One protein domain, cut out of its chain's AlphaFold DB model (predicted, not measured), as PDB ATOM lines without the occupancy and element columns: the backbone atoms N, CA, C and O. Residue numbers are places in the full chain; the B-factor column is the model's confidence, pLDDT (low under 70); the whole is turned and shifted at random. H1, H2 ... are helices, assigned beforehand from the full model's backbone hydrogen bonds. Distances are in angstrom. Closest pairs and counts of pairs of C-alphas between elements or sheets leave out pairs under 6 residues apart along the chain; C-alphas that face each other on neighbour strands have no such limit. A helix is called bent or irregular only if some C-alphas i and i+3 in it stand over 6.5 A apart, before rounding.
ATOM      1  N   GLU A 343     -32.268 -45.142  -1.197       98.56
ATOM      2  CA  GLU A 343     -33.576 -45.738  -0.888       98.56
ATOM      3  C   GLU A 343     -33.638 -46.315   0.537       98.56
ATOM      4  O   GLU A 343     -34.548 -46.001   1.305       98.56
ATOM      5  N   THR A 344     -32.637 -47.115   0.915       98.50
ATOM      6  CA  THR A 344     -32.527 -47.702   2.258       98.50
ATOM      7  C   THR A 344     -32.431 -46.622   3.330       98.50
ATOM      8  O   THR A 344     -33.084 -46.723   4.369       98.50
ATOM      9  N   TYR A 345     -31.631 -45.579   3.090       98.31
ATOM     10  CA  TYR A 345     -31.513 -44.459   4.012       98.31
ATOM     11  C   TYR A 345     -32.861 -43.757   4.204       98.31
ATOM     12  O   TYR A 345     -33.317 -43.625   5.339       98.31
ATOM     13  N   LEU A 346     -33.528 -43.376   3.112       98.44
ATOM     14  CA  LEU A 346     -34.807 -42.666   3.145       98.44
ATOM     15  C   LEU A 346     -35.881 -43.474   3.887       98.44
ATOM     16  O   LEU A 346     -36.560 -42.941   4.759       98.44
ATOM     17  N   LEU A 347     -36.007 -44.778   3.615       98.31
ATOM     18  CA  LEU A 347     -36.991 -45.635   4.292       98.31
ATOM     19  C   LEU A 347     -36.734 -45.779   5.800       98.31
ATOM     20  O   LEU A 347     -37.684 -45.957   6.565       98.31
ATOM     21  N   ASN A 348     -35.476 -45.683   6.230       97.56
ATOM     22  CA  ASN A 348     -35.103 -45.749   7.643       97.56
ATOM     23  C   ASN A 348     -35.294 -44.419   8.390       97.56
ATOM     24  O   ASN A 348     -35.405 -44.445   9.613       97.56
ATOM     25  N   HIS A 349     -35.347 -43.290   7.675       97.50
ATOM     26  CA  HIS A 349     -35.386 -41.940   8.261       97.50
ATOM     27  C   HIS A 349     -36.677 -41.167   7.951       97.50
ATOM     28  O   HIS A 349     -36.896 -40.090   8.486       97.50
ATOM     29  N   VAL A 350     -37.584 -41.699   7.123       97.88
ATOM     30  CA  VAL A 350     -38.874 -41.037   6.839       97.88
ATOM     31  C   VAL A 350     -39.755 -40.903   8.086       97.88
ATOM     32  O   VAL A 350     -40.571 -39.986   8.175       97.88
ATOM     33  N   PHE A 351     -39.590 -41.804   9.058       97.00
ATOM     34  CA  PHE A 351     -40.289 -41.744  10.335       97.00
ATOM     35  C   PHE A 351     -39.317 -41.396  11.461       97.00
ATOM     36  O   PHE A 351     -38.328 -42.112  11.634       97.00
ATOM     37  N   PRO A 352     -39.634 -40.398  12.300       92.38
ATOM     38  CA  PRO A 352     -38.776 -40.032  13.411       92.38
ATOM     39  C   PRO A 352     -38.666 -41.197  14.398       92.38
ATOM     40  O   PRO A 352     -39.637 -41.920  14.672       92.38
ATOM     41  N   THR A 353     -37.468 -41.365  14.958       87.81
ATOM     42  CA  THR A 353     -37.166 -42.431  15.928       87.81
ATOM     43  C   THR A 353     -37.764 -42.163  17.308       87.81
ATOM     44  O   THR A 353     -38.016 -43.107  18.055       87.81
ATOM     45  N   LYS A 354     -37.996 -40.892  17.663       81.69
ATOM     46  CA  LYS A 354     -38.576 -40.471  18.945       81.69
ATOM     47  C   LYS A 354     -39.494 -39.267  18.753       81.69
ATOM     48  O   LYS A 354     -39.185 -38.368  17.976       81.69
ATOM     49  N   ALA A 355     -40.586 -39.228  19.512       82.94
ATOM     50  CA  ALA A 355     -41.365 -38.008  19.676       82.94
ATOM     51  C   ALA A 355     -40.531 -36.961  20.428       82.94
ATOM     52  O   ALA A 355     -39.861 -37.287  21.414       82.94
ATOM     53  N   LYS A 356     -40.566 -35.704  19.975       83.06
ATOM     54  CA  LYS A 356     -40.057 -34.579  20.771       83.06
ATOM     55  C   LYS A 356     -41.028 -34.350  21.938       83.06
ATOM     56  O   LYS A 356     -42.233 -34.534  21.785       83.06
ATOM     57  N   GLU A 357     -40.516 -33.982  23.110       86.31
ATOM     58  CA  GLU A 357     -41.348 -33.791  24.304       86.31
ATOM     59  C   GLU A 357     -42.486 -32.794  24.029       86.31
ATOM     60  O   GLU A 357     -42.262 -31.696  23.516       86.31
ATOM     61  N   GLY A 358     -43.723 -33.209  24.315       84.12
ATOM     62  CA  GLY A 358     -44.920 -32.390  24.103       84.12
ATOM     63  C   GLY A 358     -45.336 -32.182  22.641       84.12
ATOM     64  O   GLY A 358     -46.266 -31.413  22.400       84.12
ATOM     65  N   LYS A 359     -44.695 -32.841  21.667       84.69
ATOM     66  CA  LYS A 359     -45.076 -32.770  20.249       84.69
ATOM     67  C   LYS A 359     -45.373 -34.151  19.686       84.69
ATOM     68  O   LYS A 359     -44.644 -35.111  19.934       84.69
ATOM     69  N   GLN A 360     -46.436 -34.232  18.894       85.50
ATOM     70  CA  GLN A 360     -46.705 -35.421  18.105       85.50
ATOM     71  C   GLN A 360     -45.563 -35.597  17.089       85.50
ATOM     72  O   GLN A 360     -45.140 -34.610  16.488       85.50
ATOM     73  N   PRO A 361     -45.005 -36.805  16.929       91.50
ATOM     74  CA  PRO A 361     -44.016 -37.038  15.891       91.50
ATOM     75  C   PRO A 361     -44.670 -36.889  14.508       91.50
ATOM     76  O   PRO A 361     -45.788 -37.353  14.276       91.50
ATOM     77  N   GLU A 362     -43.953 -36.247  13.594       92.19
ATOM     78  CA  GLU A 362     -44.405 -35.958  12.233       92.19
ATOM     79  C   GLU A 362     -43.525 -36.702  11.230       92.19
ATOM     80  O   GLU A 362     -42.351 -36.973  11.492       92.19
ATOM     81  N   VAL A 363     -44.098 -37.067  10.085       95.88
ATOM     82  CA  VAL A 363     -43.349 -37.685   8.988       95.88
ATOM     83  C   VAL A 363     -42.362 -36.661   8.428       95.88
ATOM     84  O   VAL A 363     -42.729 -35.510   8.202       95.88
ATOM     85  N   ASN A 364     -41.117 -37.065   8.159       96.19
ATOM     86  CA  ASN A 364     -40.157 -36.165   7.524       96.19
ATOM     87  C   ASN A 364     -40.604 -35.876   6.079       96.19
ATOM     88  O   ASN A 364     -40.451 -36.704   5.174       96.19
ATOM     89  N   GLN A 365     -41.163 -34.682   5.868       95.50
ATOM     90  CA  GLN A 365     -41.750 -34.270   4.594       95.50
ATOM     91  C   GLN A 365     -40.718 -34.211   3.455       95.50
ATOM     92  O   GLN A 365     -41.054 -34.534   2.313       95.50
ATOM     93  N   HIS A 366     -39.460 -33.853   3.738       95.94
ATOM     94  CA  HIS A 366     -38.397 -33.815   2.727       95.94
ATOM     95  C   HIS A 366     -38.114 -35.212   2.191       95.94
ATOM     96  O   HIS A 366     -38.193 -35.445   0.984       95.94
ATOM     97  N   ILE A 367     -37.863 -36.153   3.098       98.25
ATOM     98  CA  ILE A 367     -37.611 -37.550   2.756       98.25
ATOM     99  C   ILE A 367     -38.825 -38.159   2.051       98.25
ATOM    100  O   ILE A 367     -38.669 -38.811   1.017       98.25
ATOM    101  N   LEU A 368     -40.042 -37.901   2.539       97.94
ATOM    102  CA  LEU A 368     -41.257 -38.400   1.896       97.94
ATOM    103  C   LEU A 368     -41.429 -37.854   0.470       97.94
ATOM    104  O   LEU A 368     -41.838 -38.600  -0.422       97.94
ATOM    105  N   ASN A 369     -41.095 -36.585   0.223       96.62
ATOM    106  CA  ASN A 369     -41.143 -36.003  -1.118       96.62
ATOM    107  C   ASN A 369     -40.123 -36.661  -2.066       96.62
ATOM    108  O   ASN A 369     -40.463 -36.912  -3.225       96.62
ATOM    109  N   VAL A 370     -38.923 -37.010  -1.587       98.00
ATOM    110  CA  VAL A 370     -37.941 -37.787  -2.372       98.00
ATOM    111  C   VAL A 370     -38.481 -39.182  -2.682       98.00
ATOM    112  O   VAL A 370     -38.471 -39.601  -3.838       98.00
ATOM    113  N   ILE A 371     -39.016 -39.885  -1.676       98.25
ATOM    114  CA  ILE A 371     -39.610 -41.220  -1.857       98.25
ATOM    115  C   ILE A 371     -40.760 -41.158  -2.863       98.25
ATOM    116  O   ILE A 371     -40.827 -41.982  -3.766       98.25
ATOM    117  N   THR A 372     -41.632 -40.158  -2.769       96.44
ATOM    118  CA  THR A 372     -42.758 -39.991  -3.699       96.44
ATOM    119  C   THR A 372     -42.277 -39.786  -5.137       96.44
ATOM    120  O   THR A 372     -42.877 -40.319  -6.070       96.44
ATOM    121  N   ALA A 373     -41.190 -39.033  -5.331       96.19
ATOM    122  CA  ALA A 373     -40.646 -38.738  -6.651       96.19
ATOM    123  C   ALA A 373     -39.857 -39.911  -7.261       96.19
ATOM    124  O   ALA A 373     -40.036 -40.212  -8.444       96.19
ATOM    125  N   LYS A 374     -38.992 -40.565  -6.474       97.44
ATOM    126  CA  LYS A 374     -38.014 -41.559  -6.958       97.44
ATOM    127  C   LYS A 374     -38.425 -43.009  -6.689       97.44
ATOM    128  O   LYS A 374     -38.076 -43.891  -7.466       97.44
ATOM    129  N   TYR A 375     -39.194 -43.251  -5.629       97.38
ATOM    130  CA  TYR A 375     -39.556 -44.584  -5.128       97.38
ATOM    131  C   TYR A 375     -41.065 -44.716  -4.818       97.38
ATOM    132  O   TYR A 375     -41.432 -45.176  -3.729       97.38
ATOM    133  N   PRO A 376     -41.976 -44.323  -5.735       96.00
ATOM    134  CA  PRO A 376     -43.413 -44.231  -5.449       96.00
ATOM    135  C   PRO A 376     -44.042 -45.562  -5.003       96.00
ATOM    136  O   PRO A 376     -44.980 -45.563  -4.205       96.00
ATOM    137  N   ASP A 377     -43.487 -46.697  -5.434       96.88
ATOM    138  CA  ASP A 377     -43.960 -48.039  -5.064       96.88
ATOM    139  C   ASP A 377     -43.769 -48.357  -3.570       96.88
ATOM    140  O   ASP A 377     -44.348 -49.313  -3.045       96.88
ATOM    141  N   ARG A 378     -42.983 -47.551  -2.844       98.12
ATOM    142  CA  ARG A 378     -42.803 -47.682  -1.391       98.12
ATOM    143  C   ARG A 378     -43.907 -47.016  -0.576       98.12
ATOM    144  O   ARG A 378     -44.107 -47.405   0.576       98.12
ATOM    145  N   ILE A 379     -44.664 -46.079  -1.154       98.31
ATOM    146  CA  ILE A 379     -45.709 -45.324  -0.443       98.31
ATOM    147  C   ILE A 379     -46.779 -46.241   0.184       98.31
ATOM    148  O   ILE A 379     -47.057 -46.068   1.373       98.31
ATOM    149  N   PRO A 380     -47.328 -47.268  -0.505       98.50
ATOM    150  CA  PRO A 380     -48.276 -48.199   0.113       98.50
ATOM    151  C   PRO A 380     -47.736 -48.907   1.359       98.50
ATOM    152  O   PRO A 380     -48.479 -49.122   2.318       98.50
ATOM    153  N   GLY A 381     -46.455 -49.287   1.343       98.38
ATOM    154  CA  GLY A 381     -45.800 -49.960   2.464       98.38
ATOM    155  C   GLY A 381     -45.639 -49.033   3.666       98.38
ATOM    156  O   GLY A 381     -45.991 -49.412   4.779       98.38
ATOM    157  N   LEU A 382     -45.187 -47.799   3.428       98.31
ATOM    158  CA  LEU A 382     -45.064 -46.770   4.464       98.31
ATOM    159  C   LEU A 382     -46.420 -46.425   5.083       98.31
ATOM    160  O   LEU A 382     -46.544 -46.385   6.304       98.31
ATOM    161  N   TYR A 383     -47.442 -46.245   4.249       98.31
ATOM    162  CA  TYR A 383     -48.797 -45.948   4.698       98.31
ATOM    163  C   TYR A 383     -49.344 -47.038   5.629       98.31
ATOM    164  O   TYR A 383     -49.783 -46.742   6.739       98.31
ATOM    165  N   LYS A 384     -49.259 -48.310   5.216       98.06
ATOM    166  CA  LYS A 384     -49.685 -49.449   6.048       98.06
ATOM    167  C   LYS A 384     -48.888 -49.536   7.344       98.06
ATOM    168  O   LYS A 384     -49.487 -49.694   8.399       98.06
ATOM    169  N   LYS A 385     -47.566 -49.354   7.276       97.56
ATOM    170  CA  LYS A 385     -46.702 -49.363   8.460       97.56
ATOM    171  C   LYS A 385     -47.139 -48.327   9.494       97.56
ATOM    172  O   LYS A 385     -47.147 -48.637  10.678       97.56
ATOM    173  N   VAL A 386     -47.548 -47.125   9.079       96.81
ATOM    174  CA  VAL A 386     -48.046 -46.135  10.044       96.81
ATOM    175  C   VAL A 386     -49.373 -46.550  10.670       96.81
ATOM    176  O   VAL A 386     -49.524 -46.452  11.886       96.81
ATOM    177  N   LEU A 387     -50.306 -47.066   9.868       96.50
ATOM    178  CA  LEU A 387     -51.590 -47.550  10.380       96.50
ATOM    179  C   LEU A 387     -51.438 -48.721  11.360       96.50
ATOM    180  O   LEU A 387     -52.164 -48.775  12.349       96.50
ATOM    181  N   ASP A 388     -50.530 -49.651  11.065       96.25
ATOM    182  CA  ASP A 388     -50.406 -50.913  11.795       96.25
ATOM    183  C   ASP A 388     -49.422 -50.815  12.980       96.25
ATOM    184  O   ASP A 388     -49.637 -51.458  14.006       96.25
ATOM    185  N   GLU A 389     -48.356 -50.010  12.870       95.81
ATOM    186  CA  GLU A 389     -47.234 -50.011  13.826       95.81
ATOM    187  C   GLU A 389     -46.933 -48.648  14.467       95.81
ATOM    188  O   GLU A 389     -46.233 -48.608  15.479       95.81
ATOM    189  N   ARG A 390     -47.404 -47.528  13.897       94.69
ATOM    190  CA  ARG A 390     -47.022 -46.169  14.334       94.69
ATOM    191  C   ARG A 390     -48.232 -45.258  14.518       94.69
ATOM    192  O   ARG A 390     -48.303 -44.168  13.946       94.69
ATOM    193  N   ALA A 391     -49.199 -45.710  15.314       92.94
ATOM    194  CA  ALA A 391     -50.433 -44.969  15.561       92.94
ATOM    195  C   ALA A 391     -50.178 -43.531  16.044       92.94
ATOM    196  O   ALA A 391     -50.965 -42.646  15.750       92.94
ATOM    197  N   GLU A 392     -49.070 -43.255  16.725       93.50
ATOM    198  CA  GLU A 392     -48.736 -41.924  17.222       93.50
ATOM    199  C   GLU A 392     -48.375 -40.899  16.131       93.50
ATOM    200  O   GLU A 392     -48.430 -39.701  16.401       93.50
ATOM    201  N   LEU A 393     -48.024 -41.322  14.911       94.69
ATOM    202  CA  LEU A 393     -47.672 -40.410  13.815       94.69
ATOM    203  C   LEU A 393     -48.915 -39.783  13.171       94.69
ATOM    204  O   LEU A 393     -49.940 -40.442  12.989       94.69
ATOM    205  N   GLY A 394     -48.810 -38.519  12.756       92.00
ATOM    206  CA  GLY A 394     -49.729 -37.946  11.769       92.00
ATOM    207  C   GLY A 394     -49.559 -38.623  10.399       92.00
ATOM    208  O   GLY A 394     -48.470 -39.093  10.075       92.00
ATOM    209  N   ILE A 395     -50.630 -38.704   9.598       95.44
ATOM    210  CA  ILE A 395     -50.575 -39.319   8.252       95.44
ATOM    211  C   ILE A 395     -50.970 -38.375   7.115       95.44
ATOM    212  O   ILE A 395     -51.129 -38.845   5.989       95.44
ATOM    213  N   TRP A 396     -51.172 -37.085   7.388       95.62
ATOM    214  CA  TRP A 396     -51.618 -36.119   6.378       95.62
ATOM    215  C   TRP A 396     -50.684 -36.119   5.167       95.62
ATOM    216  O   TRP A 396     -51.120 -36.333   4.039       95.62
ATOM    217  N   GLU A 397     -49.381 -36.057   5.416       95.94
ATOM    218  CA  GLU A 397     -48.343 -36.014   4.393       95.94
ATOM    219  C   GLU A 397     -48.296 -37.317   3.580       95.94
ATOM    220  O   GLU A 397     -48.096 -37.296   2.365       95.94
ATOM    221  N   LEU A 398     -48.525 -38.468   4.227       97.94
ATOM    222  CA  LEU A 398     -48.591 -39.771   3.557       97.94
ATOM    223  C   LEU A 398     -49.844 -39.916   2.692       97.94
ATOM    224  O   LEU A 398     -49.774 -40.520   1.622       97.94
ATOM    225  N   VAL A 399     -50.982 -39.381   3.139       98.00
ATOM    226  CA  VAL A 399     -52.216 -39.354   2.347       98.00
ATOM    227  C   VAL A 399     -52.044 -38.447   1.125       98.00
ATOM    228  O   VAL A 399     -52.407 -38.855   0.022       98.00
ATOM    229  N   ASP A 400     -51.406 -37.286   1.276       96.88
ATOM    230  CA  ASP A 400     -51.098 -36.383   0.160       96.88
ATOM    231  C   ASP A 400     -50.093 -36.998  -0.827       96.88
ATOM    232  O   ASP A 400     -50.197 -36.823  -2.048       96.88
ATOM    233  N   ALA A 401     -49.101 -37.739  -0.326       97.38
ATOM    234  CA  ALA A 401     -48.193 -38.522  -1.162       97.38
ATOM    235  C   ALA A 401     -48.940 -39.636  -1.913       97.38
ATOM    236  O   ALA A 401     -48.717 -39.837  -3.108       97.38
ATOM    237  N   LEU A 402     -49.868 -40.328  -1.243       97.56
ATOM    238  CA  LEU A 402     -50.692 -41.368  -1.849       97.56
ATOM    239  C   LEU A 402     -51.590 -40.804  -2.958       97.56
ATOM    240  O   LEU A 402     -51.639 -41.381  -4.047       97.56
ATOM    241  N   GLU A 403     -52.246 -39.668  -2.718       97.38
ATOM    242  CA  GLU A 403     -53.089 -38.977  -3.699       97.38
ATOM    243  C   GLU A 403     -52.310 -38.659  -4.983       97.38
ATOM    244  O   GLU A 403     -52.763 -38.989  -6.083       97.38
ATOM    245  N   ARG A 404     -51.106 -38.092  -4.837       95.19
ATOM    246  CA  ARG A 404     -50.235 -37.666  -5.947       95.19
ATOM    247  C   ARG A 404     -49.449 -38.806  -6.604       95.19
ATOM    248  O   ARG A 404     -48.830 -38.595  -7.646       95.19
ATOM    249  N   SER A 405     -49.447 -40.001  -6.013       94.50
ATOM    250  CA  SER A 405     -48.713 -41.155  -6.540       94.50
ATOM    251  C   SER A 405     -49.261 -41.639  -7.892       94.50
ATOM    252  O   SER A 405     -50.394 -41.340  -8.279       94.50
ATOM    253  N   LYS A 406     -48.465 -42.446  -8.603       93.88
ATOM    254  CA  LYS A 406     -48.840 -43.067  -9.889       93.88
ATOM    255  C   LYS A 406     -49.652 -44.364  -9.747       93.88
ATOM    256  O   LYS A 406     -49.891 -45.030 -10.749       93.88
ATOM    257  N   LEU A 407     -50.042 -44.738  -8.527       93.19
ATOM    258  CA  LEU A 407     -50.869 -45.922  -8.280       93.19
ATOM    259  C   LEU A 407     -52.219 -45.806  -8.991       93.19
ATOM    260  O   LEU A 407     -52.717 -44.697  -9.209       93.19
ATOM    261  N   SER A 408     -52.835 -46.945  -9.299       96.25
ATOM    262  CA  SER A 408     -54.195 -46.942  -9.838       96.25
ATOM    263  C   SER A 408     -55.194 -46.422  -8.799       96.25
ATOM    264  O   SER A 408     -55.023 -46.631  -7.595       96.25
ATOM    265  N   ASP A 409     -56.285 -45.801  -9.251       97.75
ATOM    266  CA  ASP A 409     -57.334 -45.311  -8.346       97.75
ATOM    267  C   ASP A 409     -57.891 -46.433  -7.466       97.75
ATOM    268  O   ASP A 409     -58.109 -46.239  -6.274       97.75
ATOM    269  N   LYS A 410     -58.018 -47.650  -8.011       98.06
ATOM    270  CA  LYS A 410     -58.440 -48.838  -7.255       98.06
ATOM    271  C   LYS A 410     -57.516 -49.132  -6.067       98.06
ATOM    272  O   LYS A 410     -57.999 -49.469  -4.987       98.06
ATOM    273  N   GLU A 411     -56.202 -49.025  -6.251       97.69
ATOM    274  CA  GLU A 411     -55.226 -49.240  -5.177       97.69
ATOM    275  C   GLU A 411     -55.250 -48.101  -4.157       97.69
ATOM    276  O   GLU A 411     -55.252 -48.369  -2.953       97.69
ATOM    277  N   LYS A 412     -55.332 -46.845  -4.620       98.31
ATOM    278  CA  LYS A 412     -55.465 -45.670  -3.744       98.31
ATOM    279  C   LYS A 412     -56.713 -45.779  -2.874       98.31
ATOM    280  O   LYS A 412     -56.610 -45.678  -1.656       98.31
ATOM    281  N   ILE A 413     -57.864 -46.077  -3.477       98.56
ATOM    282  CA  ILE A 413     -59.136 -46.302  -2.781       98.56
ATOM    283  C   ILE A 413     -58.979 -47.403  -1.728       98.56
ATOM    284  O   ILE A 413     -59.313 -47.190  -0.564       98.56
ATOM    285  N   ALA A 414     -58.418 -48.562  -2.090       98.44
ATOM    286  CA  ALA A 414     -58.243 -49.669  -1.150       98.44
ATOM    287  C   ALA A 414     -57.377 -49.285   0.068       98.44
ATOM    288  O   ALA A 414     -57.697 -49.662   1.201       98.44
ATOM    289  N   LEU A 415     -56.305 -48.518  -0.147       98.38
ATOM    290  CA  LEU A 415     -55.443 -48.006   0.920       98.38
ATOM    291  C   LEU A 415     -56.179 -46.984   1.794       98.38
ATOM    292  O   LEU A 415     -56.208 -47.147   3.013       98.38
ATOM    293  N   LEU A 416     -56.842 -45.995   1.196       98.56
ATOM    294  CA  LEU A 416     -57.594 -44.967   1.925       98.56
ATOM    295  C   LEU A 416     -58.708 -45.587   2.777       98.56
ATOM    296  O   LEU A 416     -58.834 -45.273   3.957       98.56
ATOM    297  N   VAL A 417     -59.454 -46.555   2.237       98.50
ATOM    298  CA  VAL A 417     -60.458 -47.324   2.992       98.50
ATOM    299  C   VAL A 417     -59.833 -48.045   4.184       98.50
ATOM    300  O   VAL A 417     -60.439 -48.091   5.256       98.50
ATOM    301  N   SER A 418     -58.629 -48.604   4.027       97.81
ATOM    302  CA  SER A 418     -57.895 -49.214   5.140       97.81
ATOM    303  C   SER A 418     -57.583 -48.187   6.230       97.81
ATOM    304  O   SER A 418     -57.825 -48.470   7.403       97.81
ATOM    305  N   GLY A 419     -57.133 -46.983   5.862       97.56
ATOM    306  CA  GLY A 419     -56.896 -45.888   6.810       97.56
ATOM    307  C   GLY A 419     -58.151 -45.447   7.549       97.56
ATOM    308  O   GLY A 419     -58.130 -45.298   8.769       97.56
ATOM    309  N   VAL A 420     -59.276 -45.337   6.842       97.62
ATOM    310  CA  VAL A 420     -60.570 -44.989   7.447       97.62
ATOM    311  C   VAL A 420     -61.067 -46.076   8.410       97.62
ATOM    312  O   VAL A 420     -61.642 -45.766   9.452       97.62
ATOM    313  N   LYS A 421     -60.862 -47.358   8.089       96.69
ATOM    314  CA  LYS A 421     -61.369 -48.475   8.908       96.69
ATOM    315  C   LYS A 421     -60.478 -48.827  10.098       96.69
ATOM    316  O   LYS A 421     -61.005 -49.211  11.138       96.69
ATOM    317  N   ARG A 422     -59.155 -48.767   9.934       92.56
ATOM    318  CA  ARG A 422     -58.181 -49.257  10.928       92.56
ATOM    319  C   ARG A 422     -57.487 -48.142  11.694       92.56
ATOM    320  O   ARG A 422     -57.086 -48.362  12.829       92.56
ATOM    321  N   GLY A 423     -57.365 -46.965  11.087       86.00
ATOM    322  CA  GLY A 423     -56.686 -45.839  11.703       86.00
ATOM    323  C   GLY A 423     -57.402 -45.351  12.959       86.00
ATOM    324  O   GLY A 423     -58.610 -45.546  13.143       86.00
ATOM    325  N   GLN A 424     -56.657 -44.672  13.822       92.31
ATOM    326  CA  GLN A 424     -57.233 -43.856  14.890       92.31
ATOM    327  C   GLN A 424     -57.924 -42.610  14.315       92.31
ATOM    328  O   GLN A 424     -57.811 -42.319  13.126       92.31
ATOM    329  N   ALA A 425     -58.632 -41.843  15.142       90.75
ATOM    330  CA  ALA A 425     -59.418 -40.703  14.668       90.75
ATOM    331  C   ALA A 425     -58.600 -39.694  13.826       90.75
ATOM    332  O   ALA A 425     -59.062 -39.297  12.757       90.75
ATOM    333  N   GLU A 426     -57.359 -39.382  14.218       90.62
ATOM    334  CA  GLU A 426     -56.459 -38.494  13.452       90.62
ATOM    335  C   GLU A 426     -56.003 -39.076  12.101       90.62
ATOM    336  O   GLU A 426     -55.637 -38.337  11.194       90.62
ATOM    337  N   HIS A 427     -56.059 -40.398  11.923       94.88
ATOM    338  CA  HIS A 427     -55.766 -41.059  10.646       94.88
ATOM    339  C   HIS A 427     -56.989 -41.122   9.735       94.88
ATOM    340  O   HIS A 427     -56.895 -40.980   8.517       94.88
ATOM    341  N   ARG A 428     -58.171 -41.317  10.322       95.75
ATOM    342  CA  ARG A 428     -59.420 -41.445   9.565       95.75
ATOM    343  C   ARG A 428     -59.741 -40.176   8.791       95.75
ATOM    344  O   ARG A 428     -60.203 -40.274   7.661       95.75
ATOM    345  N   LEU A 429     -59.497 -39.011   9.392       95.31
ATOM    346  CA  LEU A 429     -59.827 -37.706   8.818       95.31
ATOM    347  C   LEU A 429     -59.155 -37.450   7.454       95.31
ATOM    348  O   LEU A 429     -59.896 -37.283   6.482       95.31
ATOM    349  N   PRO A 430     -57.811 -37.451   7.331       96.81
ATOM    350  CA  PRO A 430     -57.160 -37.246   6.039       96.81
ATOM    351  C   PRO A 430     -57.540 -38.328   5.027       96.81
ATOM    352  O   PRO A 430     -57.889 -38.016   3.890       96.81
ATOM    353  N   ALA A 431     -57.561 -39.600   5.444       98.06
ATOM    354  CA  ALA A 431     -57.896 -40.706   4.551       98.06
ATOM    355  C   ALA A 431     -59.318 -40.582   3.973       98.06
ATOM    356  O   ALA A 431     -59.527 -40.808   2.782       98.06
ATOM    357  N   LEU A 432     -60.290 -40.182   4.800       97.81
ATOM    358  CA  LEU A 432     -61.675 -39.975   4.384       97.81
ATOM    359  C   LEU A 432     -61.803 -38.763   3.450       97.81
ATOM    360  O   LEU A 432     -62.449 -38.866   2.409       97.81
ATOM    361  N   GLY A 433     -61.155 -37.645   3.787       96.69
ATOM    362  CA  GLY A 433     -61.177 -36.430   2.969       96.69
ATOM    363  C   GLY A 433     -60.618 -36.649   1.561       96.69
ATOM    364  O   GLY A 433     -61.203 -36.174   0.585       96.69
ATOM    365  N   THR A 434     -59.538 -37.423   1.443       97.81
ATOM    366  CA  THR A 434     -58.957 -37.790   0.147       97.81
ATOM    367  C   THR A 434     -59.785 -38.848  -0.579       97.81
ATOM    368  O   THR A 434     -59.968 -38.725  -1.788       97.81
ATOM    369  N   LEU A 435     -60.359 -39.838   0.120       98.44
ATOM    370  CA  LEU A 435     -61.211 -40.870  -0.495       98.44
ATOM    371  C   LEU A 435     -62.374 -40.269  -1.288       98.44
ATOM    372  O   LEU A 435     -62.676 -40.749  -2.377       98.44
ATOM    373  N   ARG A 436     -62.974 -39.185  -0.786       97.50
ATOM    374  CA  ARG A 436     -64.048 -38.452  -1.472       97.50
ATOM    375  C   ARG A 436     -63.704 -38.087  -2.922       97.50
ATOM    376  O   ARG A 436     -64.578 -38.111  -3.778       97.50
ATOM    377  N   LYS A 437     -62.437 -37.761  -3.206       97.50
ATOM    378  CA  LYS A 437     -61.974 -37.368  -4.549       97.50
ATOM    379  C   LYS A 437     -61.972 -38.536  -5.544       97.50
ATOM    380  O   LYS A 437     -62.009 -38.294  -6.745       97.50
ATOM    381  N   PHE A 438     -61.916 -39.773  -5.048       97.94
ATOM    382  CA  PHE A 438     -61.806 -40.989  -5.858       97.94
ATOM    383  C   PHE A 438     -63.101 -41.812  -5.879       97.94
ATOM    384  O   PHE A 438     -63.426 -42.406  -6.902       97.94
ATOM    385  N   ASP A 439     -63.840 -41.856  -4.766       98.31
ATOM    386  CA  ASP A 439     -65.075 -42.635  -4.632       98.31
ATOM    387  C   ASP A 439     -66.042 -41.976  -3.628       98.31
ATOM    388  O   ASP A 439     -65.994 -42.214  -2.415       98.31
TER     389      ASP A 439
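AT A GLANCE: This is residues 343 to 439 of the 599 residues of an uncharacterized protein of Fimbriiglobus ruber (UniProt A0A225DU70). Six helices run back and forth, each the opposite way to the one before, and make a flat slab of two rows: H1, H3 and H5 in one layer, H2, H4 and H6 in the other. H4 is the hub, touching four other helices, while H1 lies at one end of the slab and is joined to H2 by a wide loop, residues 350 to 364. The printed part has 97 residues, with six named helices in the order H1 to H6 and no named strand, and its class is all helix. It is compact, with a radius of gyration of the C-alphas of 12.6 A and spans of 38 by 30 by 17 A.

HOW THE PARTS SIT: Start with H1, residues 343 to 349, and H2, residues 365 to 374: they form a helical hairpin, with Leu 346 and Ile 367 the closest C-alphas, 5.8 A apart. Next look at H3, residues 376 to 389: it and H2 only just touch, only at the corner, with 3 pairs of C-alphas within 8 A. H1 and H3 are near each other. Go on to H4, residues 396 to 404, which touches H2, running the same way at a shallow tilt of 20 degrees; their closest C-alphas are those of Thr 372 and Ala 401, 6.2 A apart. H3 and H4 form a helical hairpin with a shallow tilt of 32 degrees, closest at C-alphas 383 and 398, 6.3 A apart. H5, residues 409 to 422, touches H3, closest at C-alphas 387 and 419, 6.6 A apart. Last comes H6, residues 425 to 435: it forms a helical hairpin with H5, where C-alphas 420 and 428 are closest at 4.3 A. H6 also touches H4, closest at C-alphas 396 and 430, 5.7 A apart. H1 and H6 are apart. Every O i to N i+4 pair is within hydrogen-bond range in H1, H2, H4 and H5; in H3 it is 8 of 10 and in H6 6 of 7.

IN THESE COORDINATES: Find C-alpha 343 at (-33.576, -45.738, -0.888), where H1 begins; it is 10.1 A long. H2 is 14.2 A long, and H3, 20.5 A, is only just irregular: C-alphas 377 and 380 are 6.7 A apart. H4, 12.5 A, begins at C-alpha 396, (-51.618, -36.119, 6.378). H5 is 19.7 A long, and H6, 15.3 A, ends at C-alpha 435, (-61.211, -40.870, -0.495).

THE WHOLE: The C-alphas of Glu 357 and Lys 410 are the two farthest apart, 38.9 A. The printed part has no cut, and H1 to H2 is the long link. The mean pLDDT of the printed part is 95.5, and no printed residue is under 70.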